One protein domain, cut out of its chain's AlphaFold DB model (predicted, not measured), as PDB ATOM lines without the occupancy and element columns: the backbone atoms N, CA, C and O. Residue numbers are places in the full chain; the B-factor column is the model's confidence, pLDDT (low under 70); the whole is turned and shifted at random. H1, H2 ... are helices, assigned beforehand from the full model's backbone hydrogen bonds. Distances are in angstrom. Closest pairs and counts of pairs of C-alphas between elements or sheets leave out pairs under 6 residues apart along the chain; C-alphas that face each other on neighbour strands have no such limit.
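This is residues 16 to 105 of the 233 residues of an uncharacterized protein of Variovorax sp. B4 (UniProt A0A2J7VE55). Six short helices make one compact cluster of two halves: in one, the helical hairpin H1 and H2 has H3 running crosswise to both its helices; in the other, H4 and H5 fold back on each other as a second hairpin. H6 lies at the far end, beyond H5, so that H1 and H6 are at opposite ends of the longest axis. The printed part has 90 residues, with six named helices in the order H1 to H6 and no named strand, and its class is all helix. It is compact, with a radius of gyration of the C-alphas of 12.1 A and spans of 36 by 25 by 24 A.

Find C-alpha 17 at (-36.967, 36.296, 56.759); from there H1, the longest helix, runs 16.7 A through residues 17 to 28. Next come H2, residues 33 to 40, 10.3 A long, and H3, residues 44 to 53, 14.3 A long. Look for C-alpha 64 at (-35.937, 48.207, 29.010), where H4 begins; it covers residues 64 to 74 in 15.6 A. H5 takes residues 79 to 86, 10.6 A, and H6 residues 95 to 100, 8.6 A, ending at C-alpha 100, (-22.821, 61.110, 37.982).

Start at the hairpin H1 and H2: they touch, closest at the C-alphas of Ala 26 and Ala 36, 5.9 A, and run opposite ways at a shallow tilt of 32 degrees, only just short of steep. H2 touches H3 about perpendicular, at 85 degrees, closest at the C-alphas of Ser 37 and Pro 44, 5.3 A. H3 and H4 only just touch, with 3 pairs of C-alphas within 8 A, the closest being Pro 44 and Leu 74 at 7.6 A. In the hairpin H4 and H5 the closest C-alphas, Ala 73 and Leu 79, are 6.3 A apart, and the tilt is a shallow 23 degrees, opposite ways. H1 only just touches H5, with 3 pairs within 8 A, by residues 27 to 28 alone; the C-alphas of Ile 27 and Gln 80 are the closest, 5.4 A. H5 and H6, also a hairpin, only just touch, with 3 pairs within 8 A, the closest C-alphas being Asp 81 and Leu 98 at 7.7 A. Among the pairs that are apart are H1 and H6, and H3 and H5. In H1, H2, H4, H5 and H6 every O i to N i+4 pair is within hydrogen-bond range; in H3, 5 of 6 are.

The two C-alphas farthest apart are those of Leu 16 and Glu 96, 36.4 A. The printed part has no cut and no long link; the links H3 to H4, 10 residues, and H5 to H6, 8 residues, are short, and the other three are tight. The mean pLDDT of the printed part is 89.9, and no printed residue is under 70.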
ATOM      1  N   LEU A  16     -33.691  33.769  54.061       90.50
ATOM      2  CA  LEU A  16     -34.381  33.798  55.352       90.50
ATOM      3  C   LEU A  16     -35.173  35.100  55.536       90.50
ATOM      4  O   LEU A  16     -34.795  36.153  55.033       90.50
ATOM      5  N   LYS A  17     -36.218  35.076  56.376       89.44
ATOM      6  CA  LYS A  17     -36.967  36.296  56.759       89.44
ATOM      7  C   LYS A  17     -36.095  37.353  57.461       89.44
ATOM      8  O   LYS A  17     -36.480  38.517  57.532       89.44
ATOM      9  N   SER A  18     -34.952  36.956  58.027       90.06
ATOM     10  CA  SER A  18     -33.920  37.868  58.541       90.06
ATOM     11  C   SER A  18     -33.218  38.631  57.423       90.06
ATOM     12  O   SER A  18     -32.937  39.815  57.574       90.06
ATOM     13  N   ASP A  19     -32.967  37.956  56.305       92.38
ATOM     14  CA  ASP A  19     -32.237  38.479  55.155       92.38
ATOM     15  C   ASP A  19     -33.118  39.501  54.430       92.38
ATOM     16  O   ASP A  19     -32.660  40.595  54.125       92.38
ATOM     17  N   ASP A  20     -34.414  39.204  54.283       93.31
ATOM     18  CA  ASP A  20     -35.404  40.144  53.742       93.31
ATOM     19  C   ASP A  20     -35.495  41.430  54.592       93.31
ATOM     20  O   ASP A  20     -35.540  42.536  54.056       93.31
ATOM     21  N   LYS A  21     -35.460  41.311  55.930       92.75
ATOM     22  CA  LYS A  21     -35.437  42.475  56.838       92.75
ATOM     23  C   LYS A  21     -34.163  43.307  56.688       92.75
ATOM     24  O   LYS A  21     -34.252  44.531  56.666       92.75
ATOM     25  N   LYS A  22     -32.997  42.657  56.588       93.19
ATOM     26  CA  LYS A  22     -31.712  43.329  56.341       93.19
ATOM     27  C   LYS A  22     -31.697  44.032  54.985       93.19
ATOM     28  O   LYS A  22     -31.300  45.186  54.914       93.19
ATOM     29  N   LEU A  23     -32.192  43.375  53.936       93.81
ATOM     30  CA  LEU A  23     -32.289  43.936  52.588       93.81
ATOM     31  C   LEU A  23     -33.165  45.197  52.567       93.81
ATOM     32  O   LEU A  23     -32.740  46.231  52.059       93.81
ATOM     33  N   LEU A  24     -34.345  45.153  53.194       93.19
ATOM     34  CA  LEU A  24     -35.205  46.332  53.338       93.19
ATOM     35  C   LEU A  24     -34.542  47.447  54.168       93.19
ATOM     36  O   LEU A  24     -34.689  48.621  53.838       93.19
ATOM     37  N   ALA A  25     -33.790  47.105  55.220       93.50
ATOM     38  CA  ALA A  25     -33.033  48.084  56.002       93.50
ATOM     39  C   ALA A  25     -31.882  48.721  55.198       93.50
ATOM     40  O   ALA A  25     -31.672  49.925  55.307       93.50
ATOM     41  N   ALA A  26     -31.180  47.950  54.361       93.00
ATOM     42  CA  ALA A  26     -30.123  48.449  53.483       93.00
ATOM     43  C   ALA A  26     -30.675  49.402  52.409       93.00
ATOM     44  O   ALA A  26     -30.117  50.480  52.214       93.00
ATOM     45  N   ILE A  27     -31.810  49.057  51.783       92.12
ATOM     46  CA  ILE A  27     -32.515  49.934  50.831       92.12
ATOM     47  C   ILE A  27     -32.899  51.254  51.511       92.12
ATOM     48  O   ILE A  27     -32.513  52.315  51.036       92.12
ATOM     49  N   ASN A  28     -33.598  51.197  52.649       90.88
ATOM     50  CA  ASN A  28     -34.034  52.393  53.384       90.88
ATOM     51  C   ASN A  28     -32.873  53.203  53.991       90.88
ATOM     52  O   ASN A  28     -33.055  54.362  54.350       90.88
ATOM     53  N   GLY A  29     -31.697  52.589  54.145       91.62
ATOM     54  CA  GLY A  29     -30.464  53.237  54.585       91.62
ATOM     55  C   GLY A  29     -29.650  53.872  53.456       91.62
ATOM     56  O   GLY A  29     -28.546  54.332  53.724       91.62
ATOM     57  N   GLY A  30     -30.150  53.869  52.214       90.94
ATOM     58  CA  GLY A  30     -29.459  54.449  51.060       90.94
ATOM     59  C   GLY A  30     -28.197  53.700  50.633       90.94
ATOM     60  O   GLY A  30     -27.293  54.312  50.073       90.94
ATOM     61  N   ARG A  31     -28.115  52.390  50.900       94.19
ATOM     62  CA  ARG A  31     -26.940  51.583  50.546       94.19
ATOM     63  C   ARG A  31     -26.884  51.200  49.071       94.19
ATOM     64  O   ARG A  31     -27.915  51.084  48.395       94.19
ATOM     65  N   THR A  32     -25.671  50.949  48.587       95.25
ATOM     66  CA  THR A  32     -25.440  50.373  47.255       95.25
ATOM     67  C   THR A  32     -25.758  48.875  47.245       95.25
ATOM     68  O   THR A  32     -25.905  48.230  48.291       95.25
ATOM     69  N   ILE A  33     -25.863  48.283  46.050       94.50
ATOM     70  CA  ILE A  33     -26.038  46.830  45.931       94.50
ATOM     71  C   ILE A  33     -24.834  46.052  46.470       94.50
ATOM     72  O   ILE A  33     -25.003  44.950  46.983       94.50
ATOM     73  N   GLU A  34     -23.635  46.626  46.377       93.06
ATOM     74  CA  GLU A  34     -22.377  46.003  46.788       93.06
ATOM     75  C   GLU A  34     -22.346  45.869  48.315       93.06
ATOM     76  O   GLU A  34     -22.250  44.754  48.828       93.06
ATOM     77  N   GLU A  35     -22.597  46.967  49.034       93.94
ATOM     78  CA  GLU A  35     -22.702  47.000  50.500       93.94
ATOM     79  C   GLU A  35     -23.806  46.066  51.029       93.94
ATOM     80  O   GLU A  35     -23.629  45.366  52.030       93.94
ATOM     81  N   ALA A  36     -24.964  46.038  50.357       93.50
ATOM     82  CA  ALA A  36     -26.060  45.137  50.706       93.50
ATOM     83  C   ALA A  36     -25.689  43.664  50.453       93.50
ATOM     84  O   ALA A  36     -26.046  42.787  51.242       93.50
ATOM     85  N   SER A  37     -24.961  43.381  49.369       92.88
ATOM     86  CA  SER A  37     -24.508  42.031  49.021       92.88
ATOM     87  C   SER A  37     -23.452  41.496  49.991       92.88
ATOM     88  O   SER A  37     -23.520  40.324  50.366       92.88
ATOM     89  N   GLU A  38     -22.557  42.358  50.480       92.06
ATOM     90  CA  GLU A  38     -21.547  42.019  51.481       92.06
ATOM     91  C   GLU A  38     -22.190  41.702  52.841       92.06
ATOM     92  O   GLU A  38     -21.941  40.630  53.398       92.06
ATOM     93  N   GLU A  39     -23.100  42.552  53.345       90.75
ATOM     94  CA  GLU A  39     -23.797  42.300  54.622       90.75
ATOM     95  C   GLU A  39     -24.648  41.013  54.592       90.75
ATOM     96  O   GLU A  39     -24.773  40.304  55.600       90.75
ATOM     97  N   LEU A  40     -25.261  40.713  53.443       90.81
ATOM     98  CA  LEU A  40     -26.082  39.517  53.249       90.81
ATOM     99  C   LEU A  40     -25.253  38.265  52.904       90.81
ATOM    100  O   LEU A  40     -25.807  37.164  52.933       90.81
ATOM    101  N   GLN A  41     -23.966  38.422  52.572       90.56
ATOM    102  CA  GLN A  41     -23.085  37.380  52.024       90.56
ATOM    103  C   GLN A  41     -23.694  36.704  50.778       90.56
ATOM    104  O   GLN A  41     -23.845  35.482  50.694       90.56
ATOM    105  N   ARG A  42     -24.107  37.529  49.806       89.94
ATOM    106  CA  ARG A  42     -24.806  37.131  48.572       89.94
ATOM    107  C   ARG A  42     -24.129  37.705  47.333       89.94
ATOM    108  O   ARG A  42     -23.423  38.697  47.396       89.94
ATOM    109  N   GLU A  43     -24.447  37.123  46.183       90.12
ATOM    110  CA  GLU A  43     -24.160  37.717  44.874       90.12
ATOM    111  C   GLU A  43     -25.054  38.951  44.621       90.12
ATOM    112  O   GLU A  43     -26.279  38.811  44.720       90.12
ATOM    113  N   PRO A  44     -24.509  40.115  44.208       92.25
ATOM    114  CA  PRO A  44     -25.275  41.320  43.858       92.25
ATOM    115  C   PRO A  44     -26.492  41.071  42.952       92.25
ATOM    116  O   PRO A  44     -27.594  41.538  43.235       92.25
ATOM    117  N   VAL A  45     -26.333  40.260  41.900       91.06
ATOM    118  CA  VAL A  45     -27.419  39.899  40.965       91.06
ATOM    119  C   VAL A  45     -28.538  39.105  41.659       91.06
ATOM    120  O   VAL A  45     -29.718  39.297  41.362       91.06
ATOM    121  N   SER A  46     -28.190  38.250  42.627       90.00
ATOM    122  CA  SER A  46     -29.166  37.506  43.432       90.00
ATOM    123  C   SER A  46     -29.927  38.429  44.386       90.00
ATOM    124  O   SER A  46     -31.138  38.276  44.543       90.00
ATOM    125  N   VAL A  47     -29.246  39.421  44.970       92.56
ATOM    126  CA  VAL A  47     -29.874  40.449  45.812       92.56
ATOM    127  C   VAL A  47     -30.850  41.301  44.991       92.56
ATOM    128  O   VAL A  47     -31.998  41.440  45.400       92.56
ATOM    129  N   LEU A  48     -30.464  41.790  43.804       91.56
ATOM    130  CA  LEU A  48     -31.364  42.557  42.921       91.56
ATOM    131  C   LEU A  48     -32.614  41.768  42.531       91.56
ATOM    132  O   LEU A  48     -33.725  42.293  42.597       91.56
ATOM    133  N   ARG A  49     -32.455  40.488  42.180       88.31
ATOM    134  CA  ARG A  49     -33.596  39.607  41.909       88.31
ATOM    135  C   ARG A  49     -34.499  39.464  43.137       88.31
ATOM    136  O   ARG A  49     -35.717  39.559  43.004       88.31
ATOM    137  N   ARG A  50     -33.916  39.318  44.334       91.00
ATOM    138  CA  ARG A  50     -34.675  39.200  45.584       91.00
ATOM    139  C   ARG A  50     -35.535  40.430  45.876       91.00
ATOM    140  O   ARG A  50     -36.638  40.251  46.379       91.00
ATOM    141  N   ILE A  51     -35.081  41.643  45.539       90.56
ATOM    142  CA  ILE A  51     -35.866  42.889  45.695       90.56
ATOM    143  C   ILE A  51     -37.198  42.810  44.923       90.56
ATOM    144  O   ILE A  51     -38.234  43.232  45.448       90.56
ATOM    145  N   SER A  52     -37.183  42.214  43.725       87.62
ATOM    146  CA  SER A  52     -38.393  41.927  42.942       87.62
ATOM    147  C   SER A  52     -39.211  40.796  43.571       87.62
ATOM    148  O   SER A  52     -40.402  40.972  43.822       87.62
ATOM    149  N   ASP A  53     -38.573  39.676  43.940       87.06
ATOM    150  CA  ASP A  53     -39.255  38.505  44.523       87.06
ATOM    151  C   ASP A  53     -39.996  38.812  45.848       87.06
ATOM    152  O   ASP A  53     -40.988  38.153  46.159       87.06
ATOM    153  N   ILE A  54     -39.529  39.784  46.649       87.94
ATOM    154  CA  ILE A  54     -40.204  40.226  47.890       87.94
ATOM    155  C   ILE A  54     -41.243  41.338  47.670       87.94
ATOM    156  O   ILE A  54     -41.835  41.814  48.638       87.94
ATOM    157  N   GLY A  55     -41.455  41.779  46.425       82.00
ATOM    158  CA  GLY A  55     -42.396  42.847  46.079       82.00
ATOM    159  C   GLY A  55     -41.972  44.250  46.532       82.00
ATOM    160  O   GLY A  55     -42.798  45.160  46.533       82.00
ATOM    161  N   ALA A  56     -40.706  44.453  46.918       81.44
ATOM    162  CA  ALA A  56     -40.203  45.779  47.290       81.44
ATOM    163  C   ALA A  56     -40.123  46.703  46.066       81.44
ATOM    164  O   ALA A  56     -40.416  47.896  46.166       81.44
ATOM    165  N   PHE A  57     -39.760  46.144  44.908       81.81
ATOM    166  CA  PHE A  57     -39.850  46.811  43.613       81.81
ATOM    167  C   PHE A  57     -39.823  45.774  42.478       81.81
ATOM    168  O   PHE A  57     -38.824  45.091  42.273       81.81
ATOM    169  N   GLU A  58     -40.943  45.648  41.766       81.94
ATOM    170  CA  GLU A  58     -41.145  44.654  40.707       81.94
ATOM    171  C   GLU A  58     -40.591  45.130  39.358       81.94
ATOM    172  O   GLU A  58     -40.942  46.215  38.892       81.94
ATOM    173  N   PHE A  59     -39.824  44.271  38.686       82.88
ATOM    174  CA  PHE A  59     -39.411  44.443  37.291       82.88
ATOM    175  C   PHE A  59     -39.424  43.107  36.540       82.88
ATOM    176  O   PHE A  59     -39.197  42.045  37.122       82.88
ATOM    177  N   GLU A  60     -39.672  43.162  35.231       84.62
ATOM    178  CA  GLU A  60     -39.701  41.991  34.351       84.62
ATOM    179  C   GLU A  60     -38.347  41.817  33.646       84.62
ATOM    180  O   GLU A  60     -37.838  42.745  33.012       84.62
ATOM    181  N   LEU A  61     -37.745  40.629  33.771       84.75
ATOM    182  CA  LEU A  61     -36.467  40.287  33.135       84.75
ATOM    183  C   LEU A  61     -36.577  40.406  31.607       84.75
ATOM    184  O   LEU A  61     -37.558  39.958  31.022       84.75
ATOM    185  N   GLY A  62     -35.561  40.974  30.954       84.94
ATOM    186  CA  GLY A  62     -35.584  41.170  29.500       84.94
ATOM    187  C   GLY A  62     -36.419  42.372  29.025       84.94
ATOM    188  O   GLY A  62     -36.775  42.444  27.852       84.94
ATOM    189  N   THR A  63     -36.701  43.347  29.893       89.31
ATOM    190  CA  THR A  63     -37.321  44.634  29.515       89.31
ATOM    191  C   THR A  63     -36.314  45.794  29.488       89.31
ATOM    192  O   THR A  63     -35.210  45.680  30.013       89.31
ATOM    193  N   GLU A  64     -36.687  46.935  28.889       90.44
ATOM    194  CA  GLU A  64     -35.937  48.207  29.010       90.44
ATOM    195  C   GLU A  64     -35.724  48.611  30.478       90.44
ATOM    196  O   GLU A  64     -34.646  49.063  30.853       90.44
ATOM    197  N   GLU A  65     -36.742  48.416  31.319       88.19
ATOM    198  CA  GLU A  65     -36.669  48.710  32.749       88.19
ATOM    199  C   GLU A  65     -35.599  47.854  33.439       88.19
ATOM    200  O   GLU A  65     -34.763  48.384  34.167       88.19
ATOM    201  N   TRP A  66     -35.566  46.548  33.152       91.38
ATOM    202  CA  TRP A  66     -34.538  45.643  33.667       91.38
ATOM    203  C   TRP A  66     -33.114  46.074  33.290       91.38
ATOM    204  O   TRP A  66     -32.237  46.038  34.152       91.38
ATOM    205  N   VAL A  67     -32.883  46.533  32.053       93.44
ATOM    206  CA  VAL A  67     -31.571  47.068  31.634       93.44
ATOM    207  C   VAL A  67     -31.151  48.247  32.514       93.44
ATOM    208  O   VAL A  67     -30.028  48.275  33.023       93.44
ATOM    209  N   GLU A  68     -32.045  49.210  32.729       91.25
ATOM    210  CA  GLU A  68     -31.768  50.418  33.520       91.25
ATOM    211  C   GLU A  68     -31.526  50.089  35.000       91.25
ATOM    212  O   GLU A  68     -30.555  50.564  35.585       91.25
ATOM    213  N   ILE A  69     -32.339  49.214  35.603       92.00
ATOM    214  CA  ILE A  69     -32.178  48.803  37.009       92.00
ATOM    215  C   ILE A  69     -30.848  48.088  37.222       92.00
ATOM    216  O   ILE A  69     -30.087  48.449  38.118       92.00
ATOM    217  N   MET A  70     -30.576  47.062  36.408       93.62
ATOM    218  CA  MET A  70     -29.371  46.251  36.554       93.62
ATOM    219  C   MET A  70     -28.123  47.090  36.303       93.62
ATOM    220  O   MET A  70     -27.161  46.979  37.058       93.62
ATOM    221  N   SER A  71     -28.140  47.957  35.285       93.94
ATOM    222  CA  SER A  71     -26.989  48.804  34.980       93.94
ATOM    223  C   SER A  71     -26.748  49.878  36.037       93.94
ATOM    224  O   SER A  71     -25.616  49.981  36.502       93.94
ATOM    225  N   LEU A  72     -27.763  50.630  36.476       93.88
ATOM    226  CA  LEU A  72     -27.590  51.659  37.508       93.88
ATOM    227  C   LEU A  72     -27.152  51.046  38.845       93.88
ATOM    228  O   LEU A  72     -26.168  51.500  39.428       93.88
ATOM    229  N   ALA A  73     -27.821  49.986  39.305       94.38
ATOM    230  CA  ALA A  73     -27.495  49.376  40.591       94.38
ATOM    231  C   ALA A  73     -26.100  48.729  40.592       94.38
ATOM    232  O   ALA A  73     -25.329  48.960  41.519       94.38
ATOM    233  N   LEU A  74     -25.733  47.974  39.546       94.25
ATOM    234  CA  LEU A  74     -24.394  47.370  39.426       94.25
ATOM    235  C   LEU A  74     -23.297  48.381  39.042       94.25
ATOM    236  O   LEU A  74     -22.122  48.027  39.074       94.25
ATOM    237  N   SER A  75     -23.652  49.628  38.710       92.75
ATOM    238  CA  SER A  75     -22.705  50.751  38.614       92.75
ATOM    239  C   SER A  75     -22.520  51.480  39.958       92.75
ATOM    240  O   SER A  75     -21.923  52.553  39.976       92.75
ATOM    241  N   GLY A  76     -23.048  50.945  41.066       92.75
ATOM    242  CA  GLY A  76     -22.860  51.480  42.420       92.75
ATOM    243  C   GLY A  76     -23.861  52.554  42.860       92.75
ATOM    244  O   GLY A  76     -23.698  53.126  43.935       92.75
ATOM    245  N   VAL A  77     -24.915  52.829  42.083       94.69
ATOM    246  CA  VAL A  77     -25.959  53.788  42.489       94.69
ATOM    247  C   VAL A  77     -26.782  53.204  43.660       94.69
ATOM    248  O   VAL A  77     -27.157  52.027  43.603       94.69
ATOM    249  N   PRO A  78     -27.099  53.985  44.716       94.62
ATOM    250  CA  PRO A  78     -27.907  53.525  45.845       94.62
ATOM    251  C   PRO A  78     -29.262  52.942  45.439       94.62
ATOM    252  O   PRO A  78     -29.977  53.496  44.599       94.62
ATOM    253  N   LEU A  79     -29.658  51.841  46.080       92.38
ATOM    254  CA  LEU A  79     -30.841  51.075  45.670       92.38
ATOM    255  C   LEU A  79     -32.142  51.880  45.756       92.38
ATOM    256  O   LEU A  79     -32.977  51.780  44.859       92.38
ATOM    257  N   GLN A  80     -32.292  52.713  46.790       91.75
ATOM    258  CA  GLN A  80     -33.448  53.605  46.940       91.75
ATOM    259  C   GLN A  80     -33.621  54.539  45.732       91.75
ATOM    260  O   GLN A  80     -34.744  54.782  45.300       91.75
ATOM    261  N   ASP A  81     -32.514  55.022  45.162       92.25
ATOM    262  CA  ASP A  81     -32.500  56.052  44.127       92.25
ATOM    263  C   ASP A  81     -32.755  55.437  42.749       92.25
ATOM    264  O   ASP A  81     -33.544  55.973  41.967       92.25
ATOM    265  N   VAL A  82     -32.212  54.237  42.502       91.56
ATOM    266  CA  VAL A  82     -32.587  53.393  41.354       91.56
ATOM    267  C   VAL A  82     -34.083  53.055  41.402       91.56
ATOM    268  O   VAL A  82     -34.804  53.274  40.429       91.56
ATOM    269  N   MET A  83     -34.595  52.595  42.550       89.56
ATOM    270  CA  MET A  83     -36.017  52.267  42.724       89.56
ATOM    271  C   MET A  83     -36.922  53.505  42.583       89.56
ATOM    272  O   MET A  83     -37.987  53.428  41.962       89.56
ATOM    273  N   ALA A  84     -36.523  54.664  43.116       89.00
ATOM    274  CA  ALA A  84     -37.262  55.921  42.984       89.00
ATOM    275  C   ALA A  84     -37.299  56.412  41.528       89.00
ATOM    276  O   ALA A  84     -38.354  56.844  41.051       89.00
ATOM    277  N   TRP A  85     -36.182  56.299  40.805       88.00
ATOM    278  CA  TRP A  85     -36.100  56.608  39.379       88.00
ATOM    279  C   TRP A  85     -37.034  55.725  38.550       88.00
ATOM    280  O   TRP A  85     -37.891  56.247  37.823       88.00
ATOM    281  N   CYS A  86     -36.918  54.405  38.710       84.62
ATOM    282  CA  CYS A  86     -37.630  53.424  37.899       84.62
ATOM    283  C   CYS A  86     -39.137  53.367  38.204       84.62
ATOM    284  O   CYS A  86     -39.963  53.334  37.289       84.62
ATOM    285  N   SER A  87     -39.529  53.503  39.476       83.19
ATOM    286  CA  SER A  87     -40.943  53.675  39.857       83.19
ATOM    287  C   SER A  87     -41.532  55.045  39.478       83.19
ATOM    288  O   SER A  87     -42.726  55.275  39.681       83.19
ATOM    289  N   ALA A  88     -40.707  55.945  38.925       81.56
ATOM    290  CA  ALA A  88     -41.029  57.334  38.619       81.56
ATOM    291  C   ALA A  88     -41.658  58.086  39.803       81.56
ATOM    292  O   ALA A  88     -42.679  58.760  39.650       81.56
ATOM    293  N   SER A  89     -41.028  57.966  40.976       79.81
ATOM    294  CA  SER A  89     -41.382  58.740  42.167       79.81
ATOM    295  C   SER A  89     -41.299  60.244  41.893       79.81
ATOM    296  O   SER A  89     -40.459  60.687  41.106       79.81
ATOM    297  N   ASP A  90     -42.141  61.037  42.556       78.25
ATOM    298  CA  ASP A  90     -42.102  62.499  42.428       78.25
ATOM    299  C   ASP A  90     -40.791  63.077  43.015       78.25
ATOM    300  O   ASP A  90     -40.258  64.042  42.468       78.25
ATOM    301  N   ASP A  91     -40.211  62.412  44.025       80.94
ATOM    302  CA  ASP A  91     -38.930  62.765  44.674       80.94
ATOM    303  C   ASP A  91     -37.676  62.210  43.967       80.94
ATOM    304  O   ASP A  91     -36.569  62.301  44.494       80.94
ATOM    305  N   ARG A  92     -37.813  61.581  42.792       85.19
ATOM    306  CA  ARG A  92     -36.661  60.965  42.108       85.19
ATOM    307  C   ARG A  92     -35.634  62.015  41.669       85.19
ATOM    308  O   ARG A  92     -35.988  63.066  41.127       85.19
ATOM    309  N   MET A  93     -34.354  61.675  41.786       88.06
ATOM    310  CA  MET A  93     -33.283  62.501  41.229       88.06
ATOM    311  C   MET A  93     -33.336  62.541  39.688       88.06
ATOM    312  O   MET A  93     -33.804  61.587  39.063       88.06
ATOM    313  N   PRO A  94     -32.873  63.631  39.045       88.88
ATOM    314  CA  PRO A  94     -32.633  63.671  37.604       88.88
ATOM    315  C   PRO A  94     -31.680  62.559  37.148       88.88
ATOM    316  O   PRO A  94     -30.759  62.193  37.880       88.88
ATOM    317  N   TYR A  95     -31.862  62.075  35.914       87.25
ATOM    318  CA  TYR A  95     -31.013  61.027  35.337       87.25
ATOM    319  C   TYR A  95     -29.534  61.423  35.376       87.25
ATOM    320  O   TYR A  95     -28.673  60.622  35.708       87.25
ATOM    321  N   GLU A  96     -29.254  62.690  35.083       88.75
ATOM    322  CA  GLU A  96     -27.916  63.260  35.008       88.75
ATOM    323  C   GLU A  96     -27.175  63.214  36.360       88.75
ATOM    324  O   GLU A  96     -25.950  63.127  36.375       88.75
ATOM    325  N   LEU A  97     -27.898  63.223  37.490       91.44
ATOM    326  CA  LEU A  97     -27.298  63.019  38.814       91.44
ATOM    327  C   LEU A  97     -27.058  61.533  39.102       91.44
ATOM    328  O   LEU A  97     -26.003  61.189  39.618       91.44
ATOM    329  N   LEU A  98     -27.989  60.652  38.720       90.56
ATOM    330  CA  LEU A  98     -27.824  59.197  38.862       90.56
ATOM    331  C   LEU A  98     -26.635  58.684  38.035       90.56
ATOM    332  O   LEU A  98     -25.876  57.844  38.507       90.56
ATOM    333  N   ASP A  99     -26.438  59.225  36.830       88.56
ATOM    334  CA  ASP A  99     -25.289  58.923  35.969       88.56
ATOM    335  C   ASP A  99     -23.967  59.400  36.600       88.56
ATOM    336  O   ASP A  99     -22.973  58.682  36.561       88.56
ATOM    337  N   ALA A 100     -23.972  60.568  37.256       89.69
ATOM    338  CA  ALA A 100     -22.821  61.110  37.982       89.69
ATOM    339  C   ALA A 100     -22.522  60.396  39.319       89.69
ATOM    340  O   ALA A 100     -21.419  60.531  39.843       89.69
ATOM    341  N   MET A 101     -23.481  59.644  39.872       91.88
ATOM    342  CA  MET A 101     -23.301  58.813  41.073       91.88
ATOM    343  C   MET A 101     -22.697  57.434  40.777       91.88
ATOM    344  O   MET A 101     -22.384  56.702  41.715       91.88
ATOM    345  N   ARG A 102     -22.541  57.056  39.503       91.94
ATOM    346  CA  ARG A 102     -21.948  55.772  39.114       91.94
ATOM    347  C   ARG A 102     -20.473  55.713  39.533       91.94
ATOM    348  O   ARG A 102     -19.662  56.516  39.079       91.94
ATOM    349  N   SER A 103     -20.123  54.732  40.361       88.94
ATOM    350  CA  SER A 103     -18.739  54.378  40.711       88.94
ATOM    351  C   SER A 103     -18.163  53.292  39.792       88.94
ATOM    352  O   SER A 103     -16.945  53.208  39.625       88.94
ATOM    353  N   GLY A 104     -19.030  52.466  39.196       86.88
ATOM    354  CA  GLY A 104     -18.679  51.374  38.288       86.88
ATOM    355  C   GLY A 104     -18.814  51.718  36.794       86.88
ATOM    356  O   GLY A 104     -19.346  52.771  36.433       86.88
ATOM    357  N   PRO A 105     -18.346  50.824  35.899       88.44
ATOM    358  CA  PRO A 105     -18.478  50.987  34.450       88.44
ATOM    359  C   PRO A 105     -19.943  50.929  33.996       88.44
ATOM    360  O   PRO A 105     -20.772  50.257  34.608       88.44
TER     361      PRO A 105